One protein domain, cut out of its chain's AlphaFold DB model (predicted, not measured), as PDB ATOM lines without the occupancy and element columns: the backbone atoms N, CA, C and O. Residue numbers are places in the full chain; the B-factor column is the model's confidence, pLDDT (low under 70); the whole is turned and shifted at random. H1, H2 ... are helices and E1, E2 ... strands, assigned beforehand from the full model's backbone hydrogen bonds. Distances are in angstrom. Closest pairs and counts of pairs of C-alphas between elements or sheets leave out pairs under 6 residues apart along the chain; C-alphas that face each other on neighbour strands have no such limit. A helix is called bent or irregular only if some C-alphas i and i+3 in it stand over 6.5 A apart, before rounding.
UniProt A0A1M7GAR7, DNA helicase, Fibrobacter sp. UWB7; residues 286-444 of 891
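This is residues 286 to 444 of the 891 residues of the protein "DNA helicase" of Fibrobacter sp. UWB7 (UniProt A0A1M7GAR7). The model is two lobes set end to end: a small one where H4 and H5 pack about the two-stranded hairpin E1 E2, and a helical one where H2, H3 and H6 pack on the long helix H7, with H1 beside H3. Two links, residues 322 to 341 between H3 and H4 and residues 398 to 407 between H5 and H6, bridge the lobes, and the named elements of one lobe are apart from those of the other. The printed part has 159 residues with seven named helices and two named strands, in the order H1 H2 H3 H4 E1 E2 H5 H6 H7; the sheet, E1 - E2, is antiparallel and the class is mostly helix. The whole is loose and elongated, with a radius of gyration of the C-alphas of 19.3 A and spans of 60 by 31 by 25 A.

E1 is residues 357 to 359 and E2 residues 367 to 369, with C-alpha 357 at (-13.664, -47.262, -22.500). H4 is residues 342 to 353, 16.7 A long, and H5 residues 383 to 397, 20.7 A long. H1 is residues 286 to 293, starting at C-alpha 286 (22.533, -23.266, -19.451); H2 is residues 297 to 306, H3 residues 310 to 321 and H6 residues 408 to 412. H7, residues 423 to 442, runs 29.5 A to C-alpha 442 at (23.568, -39.835, -9.988); it is only just irregular, C-alphas 424 and 427 being 6.8 A apart.

The hairpin E1 and E2 is antiparallel at 143 degrees, with N 358 and O 368 within hydrogen-bond range at 2.8 A. The closest C-alphas of H4 and E1, Glu 352 and Gln 358, are 5.5 A apart, and those of E2 and H5, Leu 369 and Ile 393, 7.7 A. H4 and H5 touch at Asn 347 and Ala 385, C-alphas 5.3 A apart, about perpendicular at 80 degrees. H7 is the hub, touching three helices. It touches H2 at Val 299 and Cys 432, C-alphas 5.7 A apart, a shallow tilt of 15 degrees, opposite ways. It touches H3 with residues 429 to 433 alone, closest C-alphas Ile 317 and Tyr 433 at 6.3 A, about perpendicular at 85 degrees. With residues 423 to 430 alone it touches H6, C-alphas Lys 412 and Arg 426 at 5.8 A. H1 and H3 only just touch, with 3 pairs of C-alphas within 8 A, the closest Val 289 and Pro 310 at 6.2 A. Every O i to N i+4 pair is within hydrogen-bond range in H2, H4, H5 and H6; in H1 it is 3 of 4, in H3 7 of 8, in H7 14 of 16.

The C-alphas farthest apart, Arg 295 and Ser 379, are 60.4 A apart. The printed part has no cut. The links H3 to H4 and E2 to H5 are long. Mean pLDDT of the printed part is 82.6; 21 residues are under 70, among them 332 to 339, 360 to 363 and 395 to 398.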
ATOM      1  N   ASN A 286      21.083 -23.447 -19.334       76.62
ATOM      2  CA  ASN A 286      22.533 -23.266 -19.451       76.62
ATOM      3  C   ASN A 286      23.317 -24.426 -18.834       76.62
ATOM      4  O   ASN A 286      24.303 -24.881 -19.415       76.62
ATOM      5  N   ARG A 287      22.864 -24.928 -17.683       83.12
ATOM      6  CA  ARG A 287      23.480 -26.068 -17.008       83.12
ATOM      7  C   ARG A 287      23.250 -27.359 -17.783       83.12
ATOM      8  O   ARG A 287      24.186 -28.129 -17.970       83.12
ATOM      9  N   PHE A 288      22.042 -27.558 -18.302       89.75
ATOM     10  CA  PHE A 288      21.731 -28.673 -19.191       89.75
ATOM     11  C   PHE A 288      22.689 -28.712 -20.393       89.75
ATOM     12  O   PHE A 288      23.287 -29.745 -20.688       89.75
ATOM     13  N   VAL A 289      22.917 -27.575 -21.057       85.12
ATOM     14  CA  VAL A 289      23.830 -27.519 -22.206       85.12
ATOM     15  C   VAL A 289      25.292 -27.706 -21.781       85.12
ATOM     16  O   VAL A 289      25.999 -28.522 -22.376       85.12
ATOM     17  N   LYS A 290      25.771 -26.959 -20.778       83.25
ATOM     18  CA  LYS A 290      27.193 -26.933 -20.387       83.25
ATOM     19  C   LYS A 290      27.642 -28.188 -19.636       83.25
ATOM     20  O   LYS A 290      28.711 -28.714 -19.940       83.25
ATOM     21  N   ASP A 291      26.855 -28.655 -18.675       87.50
ATOM     22  CA  ASP A 291      27.269 -29.714 -17.749       87.50
ATOM     23  C   ASP A 291      26.787 -31.096 -18.179       87.50
ATOM     24  O   ASP A 291      27.468 -32.080 -17.893       87.50
ATOM     25  N   PHE A 292      25.656 -31.184 -18.888       93.62
ATOM     26  CA  PHE A 292      25.140 -32.454 -19.390       93.62
ATOM     27  C   PHE A 292      25.495 -32.681 -20.863       93.62
ATOM     28  O   PHE A 292      26.257 -33.598 -21.160       93.62
ATOM     29  N   VAL A 293      25.006 -31.849 -21.792       92.00
ATOM     30  CA  VAL A 293      25.172 -32.109 -23.236       92.00
ATOM     31  C   VAL A 293      26.645 -32.076 -23.646       92.00
ATOM     32  O   VAL A 293      27.156 -33.078 -24.144       92.00
ATOM     33  N   LYS A 294      27.357 -30.971 -23.380       86.88
ATOM     34  CA  LYS A 294      28.760 -30.795 -23.803       86.88
ATOM     35  C   LYS A 294      29.739 -31.776 -23.152       86.88
ATOM     36  O   LYS A 294      30.811 -32.008 -23.700       86.88
ATOM     37  N   ARG A 295      29.400 -32.343 -21.990       91.06
ATOM     38  CA  ARG A 295      30.246 -33.324 -21.283       91.06
ATOM     39  C   ARG A 295      29.882 -34.772 -21.606       91.06
ATOM     40  O   ARG A 295      30.577 -35.685 -21.169       91.06
ATOM     41  N   ASN A 296      28.811 -34.999 -22.365       93.38
ATOM     42  CA  ASN A 296      28.344 -36.327 -22.725       93.38
ATOM     43  C   ASN A 296      28.536 -36.570 -24.227       93.38
ATOM     44  O   ASN A 296      27.703 -36.191 -25.055       93.38
ATOM     45  N   GLN A 297      29.639 -37.242 -24.575       93.75
ATOM     46  CA  GLN A 297      29.984 -37.537 -25.969       93.75
ATOM     47  C   GLN A 297      28.894 -38.352 -26.673       93.75
ATOM     48  O   GLN A 297      28.579 -38.087 -27.826       93.75
ATOM     49  N   TYR A 298      28.262 -39.298 -25.972       95.44
ATOM     50  CA  TYR A 298      27.181 -40.106 -26.540       95.44
ATOM     51  C   TYR A 298      25.981 -39.247 -26.962       95.44
ATOM     52  O   TYR A 298      25.417 -39.459 -28.034       95.44
ATOM     53  N   VAL A 299      25.600 -38.272 -26.131       95.56
ATOM     54  CA  VAL A 299      24.516 -37.333 -26.447       95.56
ATOM     55  C   VAL A 299      24.927 -36.424 -27.603       95.56
ATOM     56  O   VAL A 299      24.170 -36.297 -28.560       95.56
ATOM     57  N   THR A 300      26.133 -35.854 -27.554       92.69
ATOM     58  CA  THR A 300      26.650 -34.970 -28.613       92.69
ATOM     59  C   THR A 300      26.680 -35.681 -29.969       92.69
ATOM     60  O   THR A 300      26.112 -35.183 -30.937       92.69
ATOM     61  N   ASP A 301      27.193 -36.914 -30.023       92.69
ATOM     62  CA  ASP A 301      27.218 -37.733 -31.238       92.69
ATOM     63  C   ASP A 301      25.815 -38.005 -31.800       92.69
ATOM     64  O   ASP A 301      25.636 -38.090 -33.017       92.69
ATOM     65  N   ILE A 302      24.814 -38.209 -30.934       93.88
ATOM     66  CA  ILE A 302      23.427 -38.408 -31.368       93.88
ATOM     67  C   ILE A 302      22.873 -37.125 -31.976       93.88
ATOM     68  O   ILE A 302      22.238 -37.194 -33.031       93.88
ATOM     69  N   LEU A 303      23.098 -35.984 -31.326       89.62
ATOM     70  CA  LEU A 303      22.620 -34.692 -31.806       89.62
ATOM     71  C   LEU A 303      23.214 -34.369 -33.181       89.62
ATOM     72  O   LEU A 303      22.459 -34.120 -34.123       89.62
ATOM     73  N   ASP A 304      24.531 -34.522 -33.330       87.50
ATOM     74  CA  ASP A 304      25.244 -34.262 -34.583       87.50
ATOM     75  C   ASP A 304      24.771 -35.189 -35.713       87.50
ATOM     76  O   ASP A 304      24.417 -34.728 -36.801       87.50
ATOM     77  N   LYS A 305      24.668 -36.501 -35.451       91.06
ATOM     78  CA  LYS A 305      24.209 -37.489 -36.451       91.06
ATOM     79  C   LYS A 305      22.781 -37.246 -36.931       91.06
ATOM     80  O   LYS A 305      22.441 -37.654 -38.038       91.06
ATOM     81  N   ASN A 306      21.940 -36.634 -36.100       86.00
ATOM     82  CA  ASN A 306      20.524 -36.418 -36.397       86.00
ATOM     83  C   ASN A 306      20.199 -34.960 -36.748       86.00
ATOM     84  O   ASN A 306      19.022 -34.649 -36.962       86.00
ATOM     85  N   ASN A 307      21.207 -34.085 -36.848       80.56
ATOM     86  CA  ASN A 307      21.043 -32.649 -37.074       80.56
ATOM     87  C   ASN A 307      20.025 -32.041 -36.090       80.56
ATOM     88  O   ASN A 307      18.994 -31.498 -36.498       80.56
ATOM     89  N   LEU A 308      20.277 -32.257 -34.800       82.62
ATOM     90  CA  LEU A 308      19.514 -31.724 -33.674       82.62
ATOM     91  C   LEU A 308      20.417 -30.808 -32.852       82.62
ATOM     92  O   LEU A 308      21.613 -31.054 -32.725       82.62
ATOM     93  N   THR A 309      19.842 -29.776 -32.256       81.62
ATOM     94  CA  THR A 309      20.553 -28.875 -31.351       81.62
ATOM     95  C   THR A 309      20.319 -29.262 -29.887       81.62
ATOM     96  O   THR A 309      19.336 -29.938 -29.563       81.62
ATOM     97  N   PRO A 310      21.173 -28.801 -28.952       84.50
ATOM     98  CA  PRO A 310      20.902 -28.947 -27.522       84.50
ATOM     99  C   PRO A 310      19.553 -28.343 -27.100       84.50
ATOM    100  O   PRO A 310      18.917 -28.853 -26.182       84.50
ATOM    101  N   ILE A 311      19.094 -27.289 -27.783       80.06
ATOM    102  CA  ILE A 311      17.803 -26.645 -27.514       80.06
ATOM    103  C   ILE A 311      16.634 -27.517 -27.981       80.06
ATOM    104  O   ILE A 311      15.659 -27.645 -27.243       80.06
ATOM    105  N   ASP A 312      16.744 -28.187 -29.134       81.50
ATOM    106  CA  ASP A 312      15.734 -29.161 -29.587       81.50
ATOM    107  C   ASP A 312      15.590 -30.307 -28.577       81.50
ATOM    108  O   ASP A 312      14.485 -30.732 -28.240       81.50
ATOM    109  N   LEU A 313      16.716 -30.783 -28.042       90.25
ATOM    110  CA  LEU A 313      16.710 -31.820 -27.018       90.25
ATOM    111  C   LEU A 313      16.080 -31.327 -25.710       90.25
ATOM    112  O   LEU A 313      15.244 -32.026 -25.137       90.25
ATOM    113  N   TRP A 314      16.459 -30.133 -25.242       88.75
ATOM    114  CA  TRP A 314      15.897 -29.555 -24.018       88.75
ATOM    115  C   TRP A 314      14.393 -29.329 -24.137       88.75
ATOM    116  O   TRP A 314      13.652 -29.614 -23.205       88.75
ATOM    117  N   THR A 315      13.940 -28.883 -25.303       83.25
ATOM    118  CA  THR A 315      12.528 -28.694 -25.641       83.25
ATOM    119  C   THR A 315      11.719 -29.973 -25.457       83.25
ATOM    120  O   THR A 315      10.711 -29.975 -24.751       83.25
ATOM    121  N   GLU A 316      12.164 -31.076 -26.061       89.25
ATOM    122  CA  GLU A 316      11.440 -32.343 -25.968       89.25
ATOM    123  C   GLU A 316      11.534 -32.934 -24.556       89.25
ATOM    124  O   GLU A 316      10.548 -33.466 -24.057       89.25
ATOM    125  N   ILE A 317      12.668 -32.799 -23.858       93.38
ATOM    126  CA  ILE A 317      12.804 -33.271 -22.471       93.38
ATOM    127  C   ILE A 317      11.920 -32.453 -21.520       93.38
ATOM    128  O   ILE A 317      11.048 -33.014 -20.856       93.38
ATOM    129  N   ARG A 318      12.136 -31.136 -21.451       90.56
ATOM    130  CA  ARG A 318      11.469 -30.230 -20.507       90.56
ATOM    131  C   ARG A 318       9.996 -30.034 -20.851       90.56
ATOM    132  O   ARG A 318       9.155 -30.112 -19.962       90.56
ATOM    133  N   GLY A 319       9.677 -29.751 -22.110       86.62
ATOM    134  CA  GLY A 319       8.325 -29.384 -22.534       86.62
ATOM    135  C   GLY A 319       7.409 -30.587 -22.741       86.62
ATOM    136  O   GLY A 319       6.248 -30.538 -22.341       86.62
ATOM    137  N   VAL A 320       7.930 -31.670 -23.327       88.81
ATOM    138  CA  VAL A 320       7.112 -32.804 -23.782       88.81
ATOM    139  C   VAL A 320       7.229 -34.003 -22.842       88.81
ATOM    140  O   VAL A 320       6.268 -34.348 -22.166       88.81
ATOM    141  N   ILE A 321       8.398 -34.635 -22.746       91.94
ATOM    142  CA  ILE A 321       8.592 -35.869 -21.970       91.94
ATOM    143  C   ILE A 321       8.274 -35.634 -20.493       91.94
ATOM    144  O   ILE A 321       7.500 -36.388 -19.907       91.94
ATOM    145  N   LYS A 322       8.846 -34.586 -19.892       92.62
ATOM    146  CA  LYS A 322       8.629 -34.263 -18.479       92.62
ATOM    147  C   LYS A 322       7.488 -33.289 -18.256       92.62
ATOM    148  O   LYS A 322       6.812 -33.456 -17.257       92.62
ATOM    149  N   GLY A 323       7.247 -32.333 -19.153       89.62
ATOM    150  CA  GLY A 323       6.297 -31.234 -18.932       89.62
ATOM    151  C   GLY A 323       4.869 -31.453 -19.437       89.62
ATOM    152  O   GLY A 323       3.986 -30.703 -19.031       89.62
ATOM    153  N   PHE A 324       4.620 -32.449 -20.297       87.12
ATOM    154  CA  PHE A 324       3.301 -32.663 -20.899       87.12
ATOM    155  C   PHE A 324       2.321 -33.359 -19.946       87.12
ATOM    156  O   PHE A 324       2.657 -34.323 -19.242       87.12
ATOM    157  N   THR A 325       1.081 -32.891 -19.997       82.50
ATOM    158  CA  THR A 325      -0.125 -33.450 -19.379       82.50
ATOM    159  C   THR A 325      -1.102 -33.916 -20.462       82.50
ATOM    160  O   THR A 325      -0.978 -33.558 -21.632       82.50
ATOM    161  N   SER A 326      -2.102 -34.721 -20.114       77.62
ATOM    162  CA  SER A 326      -3.154 -35.094 -21.070       77.62
ATOM    163  C   SER A 326      -4.014 -33.885 -21.490       77.62
ATOM    164  O   SER A 326      -3.931 -32.804 -20.917       77.62
ATOM    165  N   GLU A 327      -4.911 -34.057 -22.463       72.31
ATOM    166  CA  GLU A 327      -5.871 -33.011 -22.874       72.31
ATOM    167  C   GLU A 327      -6.829 -32.539 -21.769       72.31
ATOM    168  O   GLU A 327      -7.484 -31.508 -21.912       72.31
ATOM    169  N   ARG A 328      -6.920 -33.296 -20.673       71.19
ATOM    170  CA  ARG A 328      -7.692 -32.947 -19.478       71.19
ATOM    171  C   ARG A 328      -6.806 -32.477 -18.326       71.19
ATOM    172  O   ARG A 328      -7.260 -32.482 -17.192       71.19
ATOM    173  N   TRP A 329      -5.551 -32.122 -18.602       78.88
ATOM    174  CA  TRP A 329      -4.572 -31.735 -17.584       78.88
ATOM    175  C   TRP A 329      -4.303 -32.832 -16.554       78.88
ATOM    176  O   TRP A 329      -4.075 -32.561 -15.382       78.88
ATOM    177  N   THR A 330      -4.314 -34.092 -16.998       75.75
ATOM    178  CA  THR A 330      -4.127 -35.248 -16.111       75.75
ATOM    179  C   THR A 330      -2.764 -35.894 -16.320       75.75
ATOM    180  O   THR A 330      -2.217 -35.911 -17.430       75.75
ATOM    181  N   ARG A 331      -2.224 -36.439 -15.231       73.75
ATOM    182  CA  ARG A 331      -0.999 -37.243 -15.158       73.75
ATOM    183  C   ARG A 331      -1.407 -38.543 -14.492       73.75
ATOM    184  O   ARG A 331      -1.516 -38.592 -13.279       73.75
ATOM    185  N   THR A 332      -1.757 -39.556 -15.279       63.12
ATOM    186  CA  THR A 332      -2.348 -40.796 -14.752       63.12
ATOM    187  C   THR A 332      -1.591 -41.992 -15.288       63.12
ATOM    188  O   THR A 332      -1.248 -42.044 -16.471       63.12
ATOM    189  N   LYS A 333      -1.293 -42.961 -14.420       55.38
ATOM    190  CA  LYS A 333      -0.565 -44.165 -14.818       55.38
ATOM    191  C   LYS A 333      -1.551 -44.975 -15.645       55.38
ATOM    192  O   LYS A 333      -2.637 -45.283 -15.180       55.38
ATOM    193  N   ARG A 334      -1.300 -45.253 -16.918       58.44
ATOM    194  CA  ARG A 334      -2.362 -45.885 -17.719       58.44
ATOM    195  C   ARG A 334      -2.679 -47.271 -17.154       58.44
ATOM    196  O   ARG A 334      -1.761 -48.039 -16.884       58.44
ATOM    197  N   PHE A 335      -3.966 -47.583 -16.975       62.31
ATOM    198  CA  PHE A 335      -4.392 -48.918 -16.552       62.31
ATOM    199  C   PHE A 335      -3.917 -49.934 -17.591       62.31
ATOM    200  O   PHE A 335      -4.473 -50.039 -18.692       62.31
ATOM    201  N   ASN A 336      -2.853 -50.648 -17.242       63.41
ATOM    202  CA  ASN A 336      -2.307 -51.715 -18.051       63.41
ATOM    203  C   ASN A 336      -3.082 -52.987 -17.731       63.41
ATOM    204  O   ASN A 336      -3.193 -53.383 -16.573       63.41
ATOM    205  N   GLN A 337      -3.590 -53.654 -18.764       66.62
ATOM    206  CA  GLN A 337      -4.301 -54.916 -18.607       66.62
ATOM    207  C   GLN A 337      -3.499 -55.966 -17.811       66.62
ATOM    208  O   GLN A 337      -4.102 -56.825 -17.177       66.62
ATOM    209  N   GLN A 338      -2.164 -55.907 -17.835       67.12
ATOM    210  CA  GLN A 338      -1.289 -56.816 -17.088       67.12
ATOM    211  C   GLN A 338      -1.275 -56.564 -15.572       67.12
ATOM    212  O   GLN A 338      -0.939 -57.471 -14.818       67.12
ATOM    213  N   GLU A 339      -1.639 -55.359 -15.132       68.00
ATOM    214  CA  GLU A 339      -1.711 -54.987 -13.713       68.00
ATOM    215  C   GLU A 339      -3.096 -55.285 -13.104       68.00
ATOM    216  O   GLU A 339      -3.268 -55.176 -11.893       68.00
ATOM    217  N   LEU A 340      -4.073 -55.682 -13.931       74.50
ATOM    218  CA  LEU A 340      -5.447 -55.963 -13.516       74.50
ATOM    219  C   LEU A 340      -5.633 -57.426 -13.093       74.50
ATOM    220  O   LEU A 340      -5.188 -58.360 -13.766       74.50
ATOM    221  N   ASN A 341      -6.396 -57.646 -12.025       80.06
ATOM    222  CA  ASN A 341      -6.840 -58.980 -11.638       80.06
ATOM    223  C   ASN A 341      -7.969 -59.501 -12.561       80.06
ATOM    224  O   ASN A 341      -8.605 -58.762 -13.317       80.06
ATOM    225  N   ASN A 342      -8.261 -60.805 -12.497       80.06
ATOM    226  CA  ASN A 342      -9.257 -61.441 -13.374       80.06
ATOM    227  C   ASN A 342     -10.677 -60.844 -13.258       80.06
ATOM    228  O   ASN A 342     -11.430 -60.867 -14.236       80.06
ATOM    229  N   ALA A 343     -11.058 -60.324 -12.085       79.00
ATOM    230  CA  ALA A 343     -12.365 -59.702 -11.871       79.00
ATOM    231  C   ALA A 343     -12.431 -58.307 -12.514       79.00
ATOM    232  O   ALA A 343     -13.398 -57.993 -13.210       79.00
ATOM    233  N   GLU A 344     -11.372 -57.511 -12.373       80.19
ATOM    234  CA  GLU A 344     -11.230 -56.212 -13.034       80.19
ATOM    235  C   GLU A 344     -11.223 -56.362 -14.553       80.19
ATOM    236  O   GLU A 344     -11.981 -55.675 -15.228       80.19
ATOM    237  N   ILE A 345     -10.477 -57.327 -15.107       81.75
ATOM    238  CA  ILE A 345     -10.458 -57.590 -16.557       81.75
ATOM    239  C   ILE A 345     -11.870 -57.869 -17.091       81.75
ATOM    240  O   ILE A 345     -12.226 -57.424 -18.186       81.75
ATOM    241  N   ARG A 346     -12.692 -58.610 -16.338       84.81
ATOM    242  CA  ARG A 346     -14.081 -58.887 -16.722       84.81
ATOM    243  C   ARG A 346     -14.914 -57.607 -16.752       84.81
ATOM    244  O   ARG A 346     -15.622 -57.386 -17.732       84.81
ATOM    245  N   ASN A 347     -14.804 -56.768 -15.728       85.69
ATOM    246  CA  ASN A 347     -15.544 -55.510 -15.642       85.69
ATOM    247  C   ASN A 347     -15.062 -54.491 -16.692       85.69
ATOM    248  O   ASN A 347     -15.890 -53.868 -17.349       85.69
ATOM    249  N   PHE A 348     -13.758 -54.407 -16.970       84.94
ATOM    250  CA  PHE A 348     -13.202 -53.613 -18.074       84.94
ATOM    251  C   PHE A 348     -13.761 -54.053 -19.435       84.94
ATOM    252  O   PHE A 348     -14.157 -53.209 -20.231       84.94
ATOM    253  N   LYS A 349     -13.895 -55.362 -19.701       85.88
ATOM    254  CA  LYS A 349     -14.555 -55.849 -20.930       85.88
ATOM    255  C   LYS A 349     -16.027 -55.436 -21.017       85.88
ATOM    256  O   LYS A 349     -16.526 -55.202 -22.115       85.88
ATOM    257  N   ILE A 350     -16.730 -55.362 -19.882       87.31
ATOM    258  CA  ILE A 350     -18.112 -54.862 -19.830       87.31
ATOM    259  C   ILE A 350     -18.132 -53.370 -20.177       87.31
ATOM    260  O   ILE A 350     -18.929 -52.965 -21.020       87.31
ATOM    261  N   LEU A 351     -17.240 -52.568 -19.596       88.44
ATOM    262  CA  LEU A 351     -17.120 -51.140 -19.910       88.44
ATOM    263  C   LEU A 351     -16.744 -50.901 -21.379       88.44
ATOM    264  O   LEU A 351     -17.323 -50.023 -22.016       88.44
ATOM    265  N   GLU A 352     -15.836 -51.710 -21.931       88.44
ATOM    266  CA  GLU A 352     -15.404 -51.657 -23.335       88.44
ATOM    267  C   GLU A 352     -16.567 -51.982 -24.279       88.44
ATOM    268  O   GLU A 352     -16.861 -51.226 -25.202       88.44
ATOM    269  N   LYS A 353     -17.312 -53.061 -24.000       88.25
ATOM    270  CA  LYS A 353     -18.493 -53.450 -24.784       88.25
ATOM    271  C   LYS A 353     -19.597 -52.387 -24.762       88.25
ATOM    272  O   LYS A 353     -20.309 -52.240 -25.750       88.25
ATOM    273  N   ASN A 354     -19.751 -51.679 -23.643       88.00
ATOM    274  CA  ASN A 354     -20.733 -50.603 -23.497       88.00
ATOM    275  C   ASN A 354     -20.200 -49.236 -23.967       88.00
ATOM    276  O   ASN A 354     -20.906 -48.241 -23.849       88.00
ATOM    277  N   GLY A 355     -18.980 -49.170 -24.511       85.81
ATOM    278  CA  GLY A 355     -18.420 -47.958 -25.108       85.81
ATOM    279  C   GLY A 355     -17.932 -46.905 -24.114       85.81
ATOM    280  O   GLY A 355     -17.620 -45.798 -24.536       85.81
ATOM    281  N   PHE A 356     -17.840 -47.206 -22.814       84.94
ATOM    282  CA  PHE A 356     -17.293 -46.267 -21.821       84.94
ATOM    283  C   PHE A 356     -15.778 -46.120 -21.938       84.94
ATOM    284  O   PHE A 356     -15.224 -45.047 -21.688       84.94
ATOM    285  N   ILE A 357     -15.110 -47.203 -22.325       85.50
ATOM    286  CA  ILE A 357     -13.664 -47.262 -22.500       85.50
ATOM    287  C   ILE A 357     -13.326 -47.945 -23.824       85.50
ATOM    288  O   ILE A 357     -14.126 -48.694 -24.376       85.50
ATOM    289  N   GLN A 358     -12.122 -47.709 -24.316       84.38
ATOM    290  CA  GLN A 358     -11.575 -48.362 -25.496       84.38
ATOM    291  C   GLN A 358     -10.103 -48.690 -25.272       84.38
ATOM    292  O   GLN A 358      -9.445 -48.088 -24.417       84.38
ATOM    293  N   ARG A 359      -9.570 -49.629 -26.052       82.50
ATOM    294  CA  ARG A 359      -8.123 -49.850 -26.115       82.50
ATOM    295  C   ARG A 359      -7.447 -48.711 -26.860       82.50
ATOM    296  O   ARG A 359      -7.970 -48.219 -27.858       82.50
ATOM    297  N   ASN A 360      -6.264 -48.326 -26.401       69.62
ATOM    298  CA  ASN A 360      -5.443 -47.361 -27.114       69.62
ATOM    299  C   ASN A 360      -5.035 -47.932 -28.488       69.62
ATOM    300  O   ASN A 360      -4.607 -49.084 -28.598       69.62
ATOM    301  N   GLU A 361      -5.170 -47.120 -29.538       67.00
ATOM    302  CA  GLU A 361      -4.923 -47.532 -30.928       67.00
ATOM    303  C   GLU A 361      -3.469 -47.949 -31.179       67.00
ATOM    304  O   GLU A 361      -3.209 -48.865 -31.961       67.00
ATOM    305  N   ARG A 362      -2.526 -47.293 -30.496       61.28
ATOM    306  CA  ARG A 362      -1.083 -47.496 -30.659       61.28
ATOM    307  C   ARG A 362      -0.523 -48.511 -29.655       61.28
ATOM    308  O   ARG A 362       0.442 -49.194 -29.973       61.28
ATOM    309  N   ASN A 363      -1.172 -48.695 -28.498       67.50
ATOM    310  CA  ASN A 363      -0.842 -49.747 -27.530       67.50
ATOM    311  C   ASN A 363      -2.100 -50.443 -26.983       67.50
ATOM    312  O   ASN A 363      -2.719 -50.008 -26.012       67.50
ATOM    313  N   LYS A 364      -2.430 -51.603 -27.559       72.75
ATOM    314  CA  LYS A 364      -3.642 -52.366 -27.220       72.75
ATOM    315  C   LYS A 364      -3.697 -52.883 -25.777       72.75
ATOM    316  O   LYS A 364      -4.748 -53.390 -25.390       72.75
ATOM    317  N   GLN A 365      -2.612 -52.812 -25.003       68.06
ATOM    318  CA  GLN A 365      -2.595 -53.220 -23.591       68.06
ATOM    319  C   GLN A 365      -3.156 -52.149 -22.645       68.06
ATOM    320  O   GLN A 365      -3.412 -52.446 -21.480       68.06
ATOM    321  N   LEU A 366      -3.358 -50.927 -23.142       69.75
ATOM    322  CA  LEU A 366      -3.806 -49.782 -22.359       69.75
ATOM    323  C   LEU A 366      -5.274 -49.457 -22.640       69.75
ATOM    324  O   LEU A 366      -5.700 -49.460 -23.799       69.75
ATOM    325  N   PHE A 367      -6.023 -49.126 -21.590       74.38
ATOM    326  CA  PHE A 367      -7.402 -48.642 -21.694       74.38
ATOM    327  C   PHE A 367      -7.476 -47.115 -21.581       74.38
ATOM    328  O   PHE A 367      -6.736 -46.494 -20.820       74.38
ATOM    329  N   THR A 368      -8.409 -46.510 -22.312       74.25
ATOM    330  CA  THR A 368      -8.707 -45.071 -22.292       74.25
ATOM    331  C   THR A 368     -10.211 -44.850 -22.218       74.25
ATOM    332  O   THR A 368     -10.956 -45.580 -22.871       74.25
ATOM    333  N   LEU A 369     -10.669 -43.832 -21.484       75.94
ATOM    334  CA  LEU A 369     -12.074 -43.410 -21.533       75.94
ATOM    335  C   LEU A 369     -12.435 -42.905 -22.929       75.94
ATOM    336  O   LEU A 369     -11.684 -42.145 -23.541       75.94
ATOM    337  N   VAL A 370     -13.607 -43.304 -23.413       78.12
ATOM    338  CA  VAL A 370     -14.136 -42.834 -24.693       78.12
ATOM    339  C   VAL A 370     -14.567 -41.374 -24.567       78.12
ATOM    340  O   VAL A 370     -15.172 -40.945 -23.576       78.12
ATOM    341  N   THR A 371     -14.262 -40.574 -25.585       68.88
ATOM    342  CA  THR A 371     -14.700 -39.179 -25.653       68.88
ATOM    343  C   THR A 371     -16.225 -39.108 -25.622       68.88
ATOM    344  O   THR A 371     -16.903 -39.722 -26.441       68.88
ATOM    345  N   GLY A 372     -16.784 -38.347 -24.677       67.94
ATOM    346  CA  GLY A 372     -18.235 -38.246 -24.507       67.94
ATOM    347  C   GLY A 372     -18.879 -39.399 -23.730       67.94
ATOM    348  O   GLY A 372     -20.103 -39.497 -23.755       67.94
ATOM    349  N   TYR A 373     -18.104 -40.218 -23.003       76.00
ATOM    350  CA  TYR A 373     -18.613 -41.312 -22.158       76.00
ATOM    351  C   TYR A 373     -19.771 -40.908 -21.223       76.00
ATOM    352  O   TYR A 373     -20.633 -41.727 -20.934       76.00
ATOM    353  N   LYS A 374     -19.834 -39.642 -20.779       73.50
ATOM    354  CA  LYS A 374     -20.928 -39.107 -19.945       73.50
ATOM    355  C   LYS A 374     -22.301 -39.146 -20.631       73.50
ATOM    356  O   LYS A 374     -23.319 -39.112 -19.954       73.50
ATOM    357  N   LYS A 375     -22.337 -39.199 -21.968       80.31
ATOM    358  CA  LYS A 375     -23.570 -39.329 -22.766       80.31
ATOM    359  C   LYS A 375     -24.036 -40.779 -22.900       80.31
ATOM    360  O   LYS A 375     -25.111 -41.017 -23.445       80.31
ATOM    361  N   ILE A 376     -23.219 -41.736 -22.467       83.12
ATOM    362  CA  ILE A 376     -23.527 -43.159 -22.536       83.12
ATOM    363  C   ILE A 376     -24.344 -43.522 -21.302       83.12
ATOM    364  O   ILE A 376     -23.971 -43.198 -20.176       83.12
ATOM    365  N   ASP A 377     -25.469 -44.198 -21.519       81.62
ATOM    366  CA  ASP A 377     -26.343 -44.620 -20.435       81.62
ATOM    367  C   ASP A 377     -25.682 -45.720 -19.585       81.62
ATOM    368  O   ASP A 377     -25.447 -46.841 -20.043       81.62
ATOM    369  N   ALA A 378     -25.384 -45.390 -18.326       83.19
ATOM    370  CA  ALA A 378     -24.780 -46.296 -17.352       83.19
ATOM    371  C   ALA A 378     -25.807 -47.165 -16.603       83.19
ATOM    372  O   ALA A 378     -25.415 -47.980 -15.763       83.19
ATOM    373  N   SER A 379     -27.111 -47.023 -16.876       80.88
ATOM    374  CA  SER A 379     -28.178 -47.774 -16.202       80.88
ATOM    375  C   SER A 379     -28.019 -49.296 -16.337       80.88
ATOM    376  O   SER A 379     -28.269 -50.024 -15.377       80.88
ATOM    377  N   ASN A 380     -27.505 -49.753 -17.485       80.56
ATOM    378  CA  ASN A 380     -27.306 -51.164 -17.831       80.56
ATOM    379  C   ASN A 380     -26.041 -51.800 -17.219       80.56
ATOM    380  O   ASN A 380     -25.797 -52.990 -17.425       80.56
ATOM    381  N   LEU A 381     -25.220 -51.031 -16.497       86.44
ATOM    382  CA  LEU A 381     -24.042 -51.549 -15.799       86.44
ATOM    383  C   LEU A 381     -24.429 -52.120 -14.426       86.44
ATOM    384  O   LEU A 381     -25.227 -51.528 -13.695       86.44
ATOM    385  N   ASP A 382     -23.823 -53.249 -14.052       86.94
ATOM    386  CA  ASP A 382     -23.912 -53.758 -12.681       86.94
ATOM    387  C   ASP A 382     -23.130 -52.865 -11.693       86.94
ATOM    388  O   ASP A 382     -22.329 -52.017 -12.093       86.94
ATOM    389  N   GLU A 383     -23.373 -53.026 -10.389       85.69
ATOM    390  CA  GLU A 383     -22.744 -52.194  -9.347       85.69
ATOM    391  C   GLU A 383     -21.210 -52.265  -9.357       85.69
ATOM    392  O   GLU A 383     -20.541 -51.259  -9.126       85.69
ATOM    393  N   ASN A 384     -20.628 -53.421  -9.689       84.50
ATOM    394  CA  ASN A 384     -19.174 -53.572  -9.743       84.50
ATOM    395  C   ASN A 384     -18.577 -52.827 -10.943       84.50
ATOM    396  O   ASN A 384     -17.546 -52.171 -10.809       84.50
ATOM    397  N   ALA A 385     -19.229 -52.887 -12.105       83.44
ATOM    398  CA  ALA A 385     -18.839 -52.144 -13.294       83.44
ATOM    399  C   ALA A 385     -19.064 -50.635 -13.118       83.44
ATOM    400  O   ALA A 385     -18.230 -49.858 -13.571       83.44
ATOM    401  N   LYS A 386     -20.127 -50.205 -12.423       85.50
ATOM    402  CA  LYS A 386     -20.349 -48.791 -12.063       85.50
ATOM    403  C   LYS A 386     -19.284 -48.271 -11.109       85.50
ATOM    404  O   LYS A 386     -18.735 -47.199 -11.349       85.50
ATOM    405  N   LYS A 387     -18.971 -49.032 -10.058       86.06
ATOM    406  CA  LYS A 387     -17.901 -48.696  -9.116       86.06
ATOM    407  C   LYS A 387     -16.562 -48.589  -9.839       86.06
ATOM    408  O   LYS A 387     -15.892 -47.577  -9.694       86.06
ATOM    409  N   LEU A 388     -16.233 -49.569 -10.679       84.69
ATOM    410  CA  LEU A 388     -15.005 -49.546 -11.464       84.69
ATOM    411  C   LEU A 388     -14.980 -48.401 -12.478       84.69
ATOM    412  O   LEU A 388     -13.939 -47.790 -12.668       84.69
ATOM    413  N   LEU A 389     -16.107 -48.082 -13.121       84.12
ATOM    414  CA  LEU A 389     -16.211 -46.927 -14.010       84.12
ATOM    415  C   LEU A 389     -15.966 -45.631 -13.240       84.12
ATOM    416  O   LEU A 389     -15.236 -44.785 -13.734       84.12
ATOM    417  N   LYS A 390     -16.538 -45.481 -12.040       83.00
ATOM    418  CA  LYS A 390     -16.295 -44.322 -11.178       83.00
ATOM    419  C   LYS A 390     -14.831 -44.243 -10.756       83.00
ATOM    420  O   LYS A 390     -14.220 -43.210 -10.966       83.00
ATOM    421  N   GLU A 391     -14.254 -45.334 -10.258       79.25
ATOM    422  CA  GLU A 391     -12.830 -45.401  -9.916       79.25
ATOM    423  C   GLU A 391     -11.955 -45.083 -11.131       79.25
ATOM    424  O   GLU A 391     -11.005 -44.325 -11.008       79.25
ATOM    425  N   PHE A 392     -12.299 -45.580 -12.321       77.38
ATOM    426  CA  PHE A 392     -11.587 -45.285 -13.563       77.38
ATOM    427  C   PHE A 392     -11.745 -43.820 -13.990       77.38
ATOM    428  O   PHE A 392     -10.787 -43.212 -14.454       77.38
ATOM    429  N   ILE A 393     -12.927 -43.229 -13.829       76.31
ATOM    430  CA  ILE A 393     -13.184 -41.803 -14.067       76.31
ATOM    431  C   ILE A 393     -12.353 -40.968 -13.095       76.31
ATOM    432  O   ILE A 393     -11.528 -40.181 -13.549       76.31
ATOM    433  N   ASP A 394     -12.514 -41.175 -11.789       72.38
ATOM    434  CA  ASP A 394     -11.802 -40.449 -10.735       72.38
ATOM    435  C   ASP A 394     -10.288 -40.575 -10.940       72.38
ATOM    436  O   ASP A 394      -9.557 -39.589 -10.915       72.38
ATOM    437  N   TYR A 395      -9.828 -41.780 -11.268       69.31
ATOM    438  CA  TYR A 395      -8.442 -42.049 -11.602       69.31
ATOM    439  C   TYR A 395      -7.974 -41.300 -12.849       69.31
ATOM    440  O   TYR A 395      -6.952 -40.631 -12.796       69.31
ATOM    441  N   THR A 396      -8.699 -41.377 -13.968       66.50
ATOM    442  CA  THR A 396      -8.299 -40.706 -15.219       66.50
ATOM    443  C   THR A 396      -8.377 -39.186 -15.164       66.50
ATOM    444  O   THR A 396      -7.713 -38.548 -15.981       66.50
ATOM    445  N   HIS A 397      -9.157 -38.628 -14.233       68.56
ATOM    446  CA  HIS A 397      -9.233 -37.194 -13.935       68.56
ATOM    447  C   HIS A 397      -8.278 -36.752 -12.822       68.56
ATOM    448  O   HIS A 397      -8.094 -35.555 -12.628       68.56
ATOM    449  N   SER A 398      -7.643 -37.687 -12.111       69.56
ATOM    450  CA  SER A 398      -6.666 -37.355 -11.076       69.56
ATOM    451  C   SER A 398      -5.333 -36.885 -11.668       69.56
ATOM    452  O   SER A 398      -4.938 -37.257 -12.778       69.56
ATOM    453  N   PHE A 399      -4.620 -36.057 -10.912       81.12
ATOM    454  CA  PHE A 399      -3.236 -35.705 -11.198       81.12
ATOM    455  C   PHE A 399      -2.333 -36.446 -10.213       81.12
ATOM    456  O   PHE A 399      -2.311 -36.121  -9.023       81.12
ATOM    457  N   ASP A 400      -1.600 -37.444 -10.707       82.25
ATOM    458  CA  ASP A 400      -0.623 -38.213  -9.941       82.25
ATOM    459  C   ASP A 400       0.781 -37.604 -10.114       82.25
ATOM    460  O   ASP A 400       1.423 -37.803 -11.153       82.25
ATOM    461  N   PRO A 401       1.295 -36.872  -9.106       85.00
ATOM    462  CA  PRO A 401       2.614 -36.259  -9.185       85.00
ATOM    463  C   PRO A 401       3.770 -37.273  -9.103       85.00
ATOM    464  O   PRO A 401       4.928 -36.884  -9.255       85.00
ATOM    465  N   SER A 402       3.500 -38.564  -8.858       83.31
ATOM    466  CA  SER A 402       4.531 -39.612  -8.860       83.31
ATOM    467  C   SER A 402       5.014 -39.975 -10.267       83.31
ATOM    468  O   SER A 402       6.130 -40.476 -10.431       83.31
ATOM    469  N   ILE A 403       4.210 -39.676 -11.288       84.56
ATOM    470  CA  ILE A 403       4.556 -39.881 -12.693       84.56
ATOM    471  C   ILE A 403       5.380 -38.680 -13.137       84.56
ATOM    472  O   ILE A 403       4.833 -37.592 -13.312       84.56
ATOM    473  N   LYS A 404       6.692 -38.862 -13.320       86.94
ATOM    474  CA  LYS A 404       7.605 -37.757 -13.663       86.94
ATOM    475  C   LYS A 404       7.796 -37.561 -15.161       86.94
ATOM    476  O   LYS A 404       8.095 -36.446 -15.590       86.94
ATOM    477  N   GLU A 405       7.493 -38.568 -15.969       90.00
ATOM    478  CA  GLU A 405       7.689 -38.528 -17.412       90.00
ATOM    479  C   GLU A 405       6.668 -39.354 -18.200       90.00
ATOM    480  O   GLU A 405       6.011 -40.242 -17.657       90.00
ATOM    481  N   LEU A 406       6.590 -39.079 -19.502       87.56
ATOM    482  CA  LEU A 406       6.012 -39.984 -20.492       87.56
ATOM    483  C   LEU A 406       6.944 -41.169 -20.745       87.56
ATOM    484  O   LEU A 406       8.165 -40.997 -20.828       87.56
ATOM    485  N   ASP A 407       6.371 -42.353 -20.944       84.62
ATOM    486  CA  ASP A 407       7.157 -43.509 -21.366       84.62
ATOM    487  C   ASP A 407       7.593 -43.418 -22.845       84.62
ATOM    488  O   ASP A 407       7.161 -42.553 -23.617       84.62
ATOM    489  N   ALA A 408       8.491 -44.321 -23.252       86.12
ATOM    490  CA  ALA A 408       9.074 -44.316 -24.590       86.12
ATOM    491  C   ALA A 408       8.018 -44.469 -25.690       86.12
ATOM    492  O   ALA A 408       8.111 -43.816 -26.728       86.12
ATOM    493  N   GLU A 409       7.036 -45.340 -25.481       81.56
ATOM    494  CA  GLU A 409       5.996 -45.620 -26.464       81.56
ATOM    495  C   GLU A 409       5.011 -44.453 -26.531       81.56
ATOM    496  O   GLU A 409       4.661 -44.004 -27.623       81.56
ATOM    497  N   GLU A 410       4.631 -43.892 -25.384       80.31
ATOM    498  CA  GLU A 410       3.793 -42.702 -25.283       80.31
ATOM    499  C   GLU A 410       4.407 -41.520 -26.021       80.31
ATOM    500  O   GLU A 410       3.753 -40.955 -26.898       80.31
ATOM    501  N   TYR A 411       5.664 -41.193 -25.727       86.94
ATOM    502  CA  TYR A 411       6.370 -40.081 -26.353       86.94
ATOM    503  C   TYR A 411       6.460 -40.242 -27.879       86.94
ATOM    504  O   TYR A 411       6.107 -39.338 -28.642       86.94
ATOM    505  N   LYS A 412       6.849 -41.429 -28.356       85.50
ATOM    506  CA  LYS A 412       6.903 -41.725 -29.798       85.50
ATOM    507  C   LYS A 412       5.526 -41.637 -30.448       85.50
ATOM    508  O   LYS A 412       5.418 -41.255 -31.613       85.50
ATOM    509  N   SER A 413       4.478 -41.953 -29.689       81.25
ATOM    510  CA  SER A 413       3.088 -41.952 -30.129       81.25
ATOM    511  C   SER A 413       2.407 -40.575 -30.141       81.25
ATOM    512  O   SER A 413       1.239 -40.484 -30.520       81.25
ATOM    513  N   LEU A 414       3.095 -39.499 -29.755       79.81
ATOM    514  CA  LEU A 414       2.503 -38.160 -29.765       79.81
ATOM    515  C   LEU A 414       2.211 -37.658 -31.187       79.81
ATOM    516  O   LEU A 414       2.767 -38.145 -32.176       79.81
ATOM    517  N   ASP A 415       1.326 -36.674 -31.298       74.94
ATOM    518  CA  ASP A 415       1.088 -35.954 -32.551       74.94
ATOM    519  C   ASP A 415       2.279 -35.023 -32.884       74.94
ATOM    520  O   ASP A 415       3.064 -34.658 -32.004       74.94
ATOM    521  N   GLU A 416       2.436 -34.646 -34.153       71.38
ATOM    522  CA  GLU A 416       3.383 -33.612 -34.607       71.38
ATOM    523  C   GLU A 416       2.989 -32.199 -34.127       71.38
ATOM    524  O   GLU A 416       3.801 -31.275 -34.175       71.38
ATOM    525  N   GLU A 417       1.752 -32.004 -33.654       68.06
ATOM    526  CA  GLU A 417       1.344 -30.765 -32.982       68.06
ATOM    527  C   GLU A 417       1.935 -30.613 -31.570       68.06
ATOM    528  O   GLU A 417       2.084 -29.482 -31.108       68.06
ATOM    529  N   VAL A 418       2.271 -31.723 -30.901       74.19
ATOM    530  CA  VAL A 418       2.780 -31.736 -29.516       74.19
ATOM    531  C   VAL A 418       4.306 -31.794 -29.480       74.19
ATOM    532  O   VAL A 418       4.931 -31.008 -28.776       74.19
ATOM    533  N   SER A 419       4.904 -32.713 -30.241       78.44
ATOM    534  CA  SER A 419       6.360 -32.854 -30.356       78.44
ATOM    535  C   SER A 419       6.803 -32.299 -31.707       78.44
ATOM    536  O   SER A 419       6.343 -32.760 -32.757       78.44
ATOM    537  N   MET A 420       7.671 -31.284 -31.673       71.38
ATOM    538  CA  MET A 420       8.119 -30.549 -32.864       71.38
ATOM    539  C   MET A 420       9.193 -31.314 -33.643       71.38
ATOM    540  O   MET A 420       9.441 -31.022 -34.818       71.38
ATOM    541  N   VAL A 421       9.807 -32.310 -32.999       78.25
ATOM    542  CA  VAL A 421      10.776 -33.217 -33.604       78.25
ATOM    543  C   VAL A 421      10.074 -34.311 -34.417       78.25
ATOM    544  O   VAL A 421       9.075 -34.905 -34.009       78.25
ATOM    545  N   GLU A 422      10.635 -34.602 -35.593       79.38
ATOM    546  CA  GLU A 422      10.144 -35.645 -36.497       79.38
ATOM    547  C   GLU A 422      10.077 -37.011 -35.809       79.38
ATOM    548  O   GLU A 422      11.009 -37.409 -35.106       79.38
ATOM    549  N   THR A 423       9.022 -37.780 -36.089       82.88
ATOM    550  CA  THR A 423       8.783 -39.102 -35.486       82.88
ATOM    551  C   THR A 423       9.998 -40.027 -35.578       82.88
ATOM    552  O   THR A 423      10.336 -40.695 -34.604       82.88
ATOM    553  N   ALA A 424      10.719 -40.008 -36.705       85.44
ATOM    554  CA  ALA A 424      11.925 -40.816 -36.912       85.44
ATOM    555  C   ALA A 424      13.073 -40.485 -35.936       85.44
ATOM    556  O   ALA A 424      13.901 -41.345 -35.645       85.44
ATOM    557  N   LYS A 425      13.123 -39.255 -35.411       89.31
ATOM    558  CA  LYS A 425      14.157 -38.789 -34.478       89.31
ATOM    559  C   LYS A 425      13.753 -38.965 -33.007       89.31
ATOM    560  O   LYS A 425      14.616 -38.896 -32.134       89.31
ATOM    561  N   ARG A 426      12.485 -39.251 -32.695       90.75
ATOM    562  CA  ARG A 426      12.011 -39.386 -31.301       90.75
ATOM    563  C   ARG A 426      12.714 -40.509 -30.538       90.75
ATOM    564  O   ARG A 426      13.047 -40.341 -29.369       90.75
ATOM    565  N   ASP A 427      13.049 -41.605 -31.212       92.56
ATOM    566  CA  ASP A 427      13.825 -42.700 -30.618       92.56
ATOM    567  C   ASP A 427      15.187 -42.244 -30.077       92.56
ATOM    568  O   ASP A 427      15.613 -42.687 -29.009       92.56
ATOM    569  N   CYS A 428      15.886 -41.368 -30.803       94.00
ATOM    570  CA  CYS A 428      17.202 -40.893 -30.382       94.00
ATOM    571  C   CYS A 428      17.105 -39.830 -29.276       94.00
ATOM    572  O   CYS A 428      17.900 -39.869 -28.336       94.00
ATOM    573  N   ILE A 429      16.073 -38.979 -29.316       95.00
ATOM    574  CA  ILE A 429      15.749 -38.044 -28.230       95.00
ATOM    575  C   ILE A 429      15.486 -38.805 -26.930       95.00
ATOM    576  O   ILE A 429      16.080 -38.485 -25.904       95.00
ATOM    577  N   TYR A 430      14.663 -39.858 -26.970       95.94
ATOM    578  CA  TYR A 430      14.337 -40.619 -25.765       95.94
ATOM    579  C   TYR A 430      15.569 -41.332 -25.180       95.94
ATOM    580  O   TYR A 430      15.742 -41.390 -23.966       95.94
ATOM    581  N   LYS A 431      16.497 -41.811 -26.023       96.19
ATOM    582  CA  LYS A 431      17.794 -42.340 -25.554       96.19
ATOM    583  C   LYS A 431      18.627 -41.275 -24.834       96.19
ATOM    584  O   LYS A 431      19.238 -41.577 -23.811       96.19
ATOM    585  N   CYS A 432      18.635 -40.042 -25.338       97.06
ATOM    586  CA  CYS A 432      19.295 -38.922 -24.669       97.06
ATOM    587  C   CYS A 432      18.594 -38.557 -23.351       97.06
ATOM    588  O   CYS A 432      19.273 -38.318 -22.356       97.06
ATOM    589  N   TYR A 433      17.257 -38.599 -23.311       96.94
ATOM    590  CA  TYR A 433      16.476 -38.419 -22.084       96.94
ATOM    591  C   TYR A 433      16.852 -39.443 -21.004       96.94
ATOM    592  O   TYR A 433      17.072 -39.062 -19.861       96.94
ATOM    593  N   LEU A 434      17.013 -40.725 -21.353       97.00
ATOM    594  CA  LEU A 434      17.441 -41.741 -20.383       97.00
ATOM    595  C   LEU A 434      18.816 -41.424 -19.778       97.00
ATOM    596  O   LEU A 434      19.016 -41.618 -18.582       97.00
ATOM    597  N   LYS A 435      19.746 -40.883 -20.577       97.56
ATOM    598  CA  LYS A 435      21.043 -40.401 -20.073       97.56
ATOM    599  C   LYS A 435      20.918 -39.162 -19.199       97.56
ATOM    600  O   LYS A 435      21.647 -39.038 -18.221       97.56
ATOM    601  N   TYR A 436      19.999 -38.266 -19.533       97.12
ATOM    602  CA  TYR A 436      19.705 -37.097 -18.714       97.12
ATOM    603  C   TYR A 436      19.127 -37.500 -17.356       97.12
ATOM    604  O   TYR A 436      19.598 -37.028 -16.326       97.12
ATOM    605  N   LYS A 437      18.181 -38.443 -17.340       96.19
ATOM    606  CA  LYS A 437      17.607 -39.009 -16.117       96.19
ATOM    607  C   LYS A 437      18.678 -39.650 -15.227       96.19
ATOM    608  O   LYS A 437      18.758 -39.318 -14.051       96.19
ATOM    609  N   GLU A 438      19.534 -40.494 -15.803       96.31
ATOM    610  CA  GLU A 438      20.672 -41.105 -15.098       96.31
ATOM    611  C   GLU A 438      21.604 -40.039 -14.495       96.31
ATOM    612  O   GLU A 438      22.048 -40.162 -13.352       96.31
ATOM    613  N   TRP A 439      21.874 -38.963 -15.241       96.00
ATOM    614  CA  TRP A 439      22.702 -37.850 -14.777       96.00
ATOM    615  C   TRP A 439      22.059 -37.078 -13.618       96.00
ATOM    616  O   TRP A 439      22.762 -36.779 -12.650       96.00
ATOM    617  N   LEU A 440      20.751 -36.804 -13.677       94.25
ATOM    618  CA  LEU A 440      20.024 -36.176 -12.572       94.25
ATOM    619  C   LEU A 440      20.096 -37.032 -11.302       94.25
ATOM    620  O   LEU A 440      20.481 -36.533 -10.248       94.25
ATOM    621  N   GLU A 441      19.787 -38.326 -11.414       92.81
ATOM    622  CA  GLU A 441      19.760 -39.261 -10.282       92.81
ATOM    623  C   GLU A 441      21.148 -39.433  -9.647       92.81
ATOM    624  O   GLU A 441      21.287 -39.333  -8.430       92.81
ATOM    625  N   THR A 442      22.188 -39.618 -10.464       93.56
ATOM    626  CA  THR A 442      23.568 -39.835  -9.988       93.56
ATOM    627  C   THR A 442      24.127 -38.624  -9.242       93.56
ATOM    628  O   THR A 442      24.921 -38.778  -8.318       93.56
ATOM    629  N   ASN A 443      23.726 -37.417  -9.640       88.81
ATOM    630  CA  ASN A 443      24.239 -36.168  -9.078       88.81
ATOM    631  C   ASN A 443      23.262 -35.513  -8.085       88.81
ATOM    632  O   ASN A 443      23.513 -34.389  -7.659       88.81
ATOM    633  N   ASN A 444      22.162 -36.193  -7.730       87.94
ATOM    634  CA  ASN A 444      21.083 -35.662  -6.886       87.94
ATOM    635  C   ASN A 444      20.547 -34.295  -7.365       87.94
ATOM    636  O   ASN A 444      20.285 -33.390  -6.575       87.94
TER     637      ASN A 444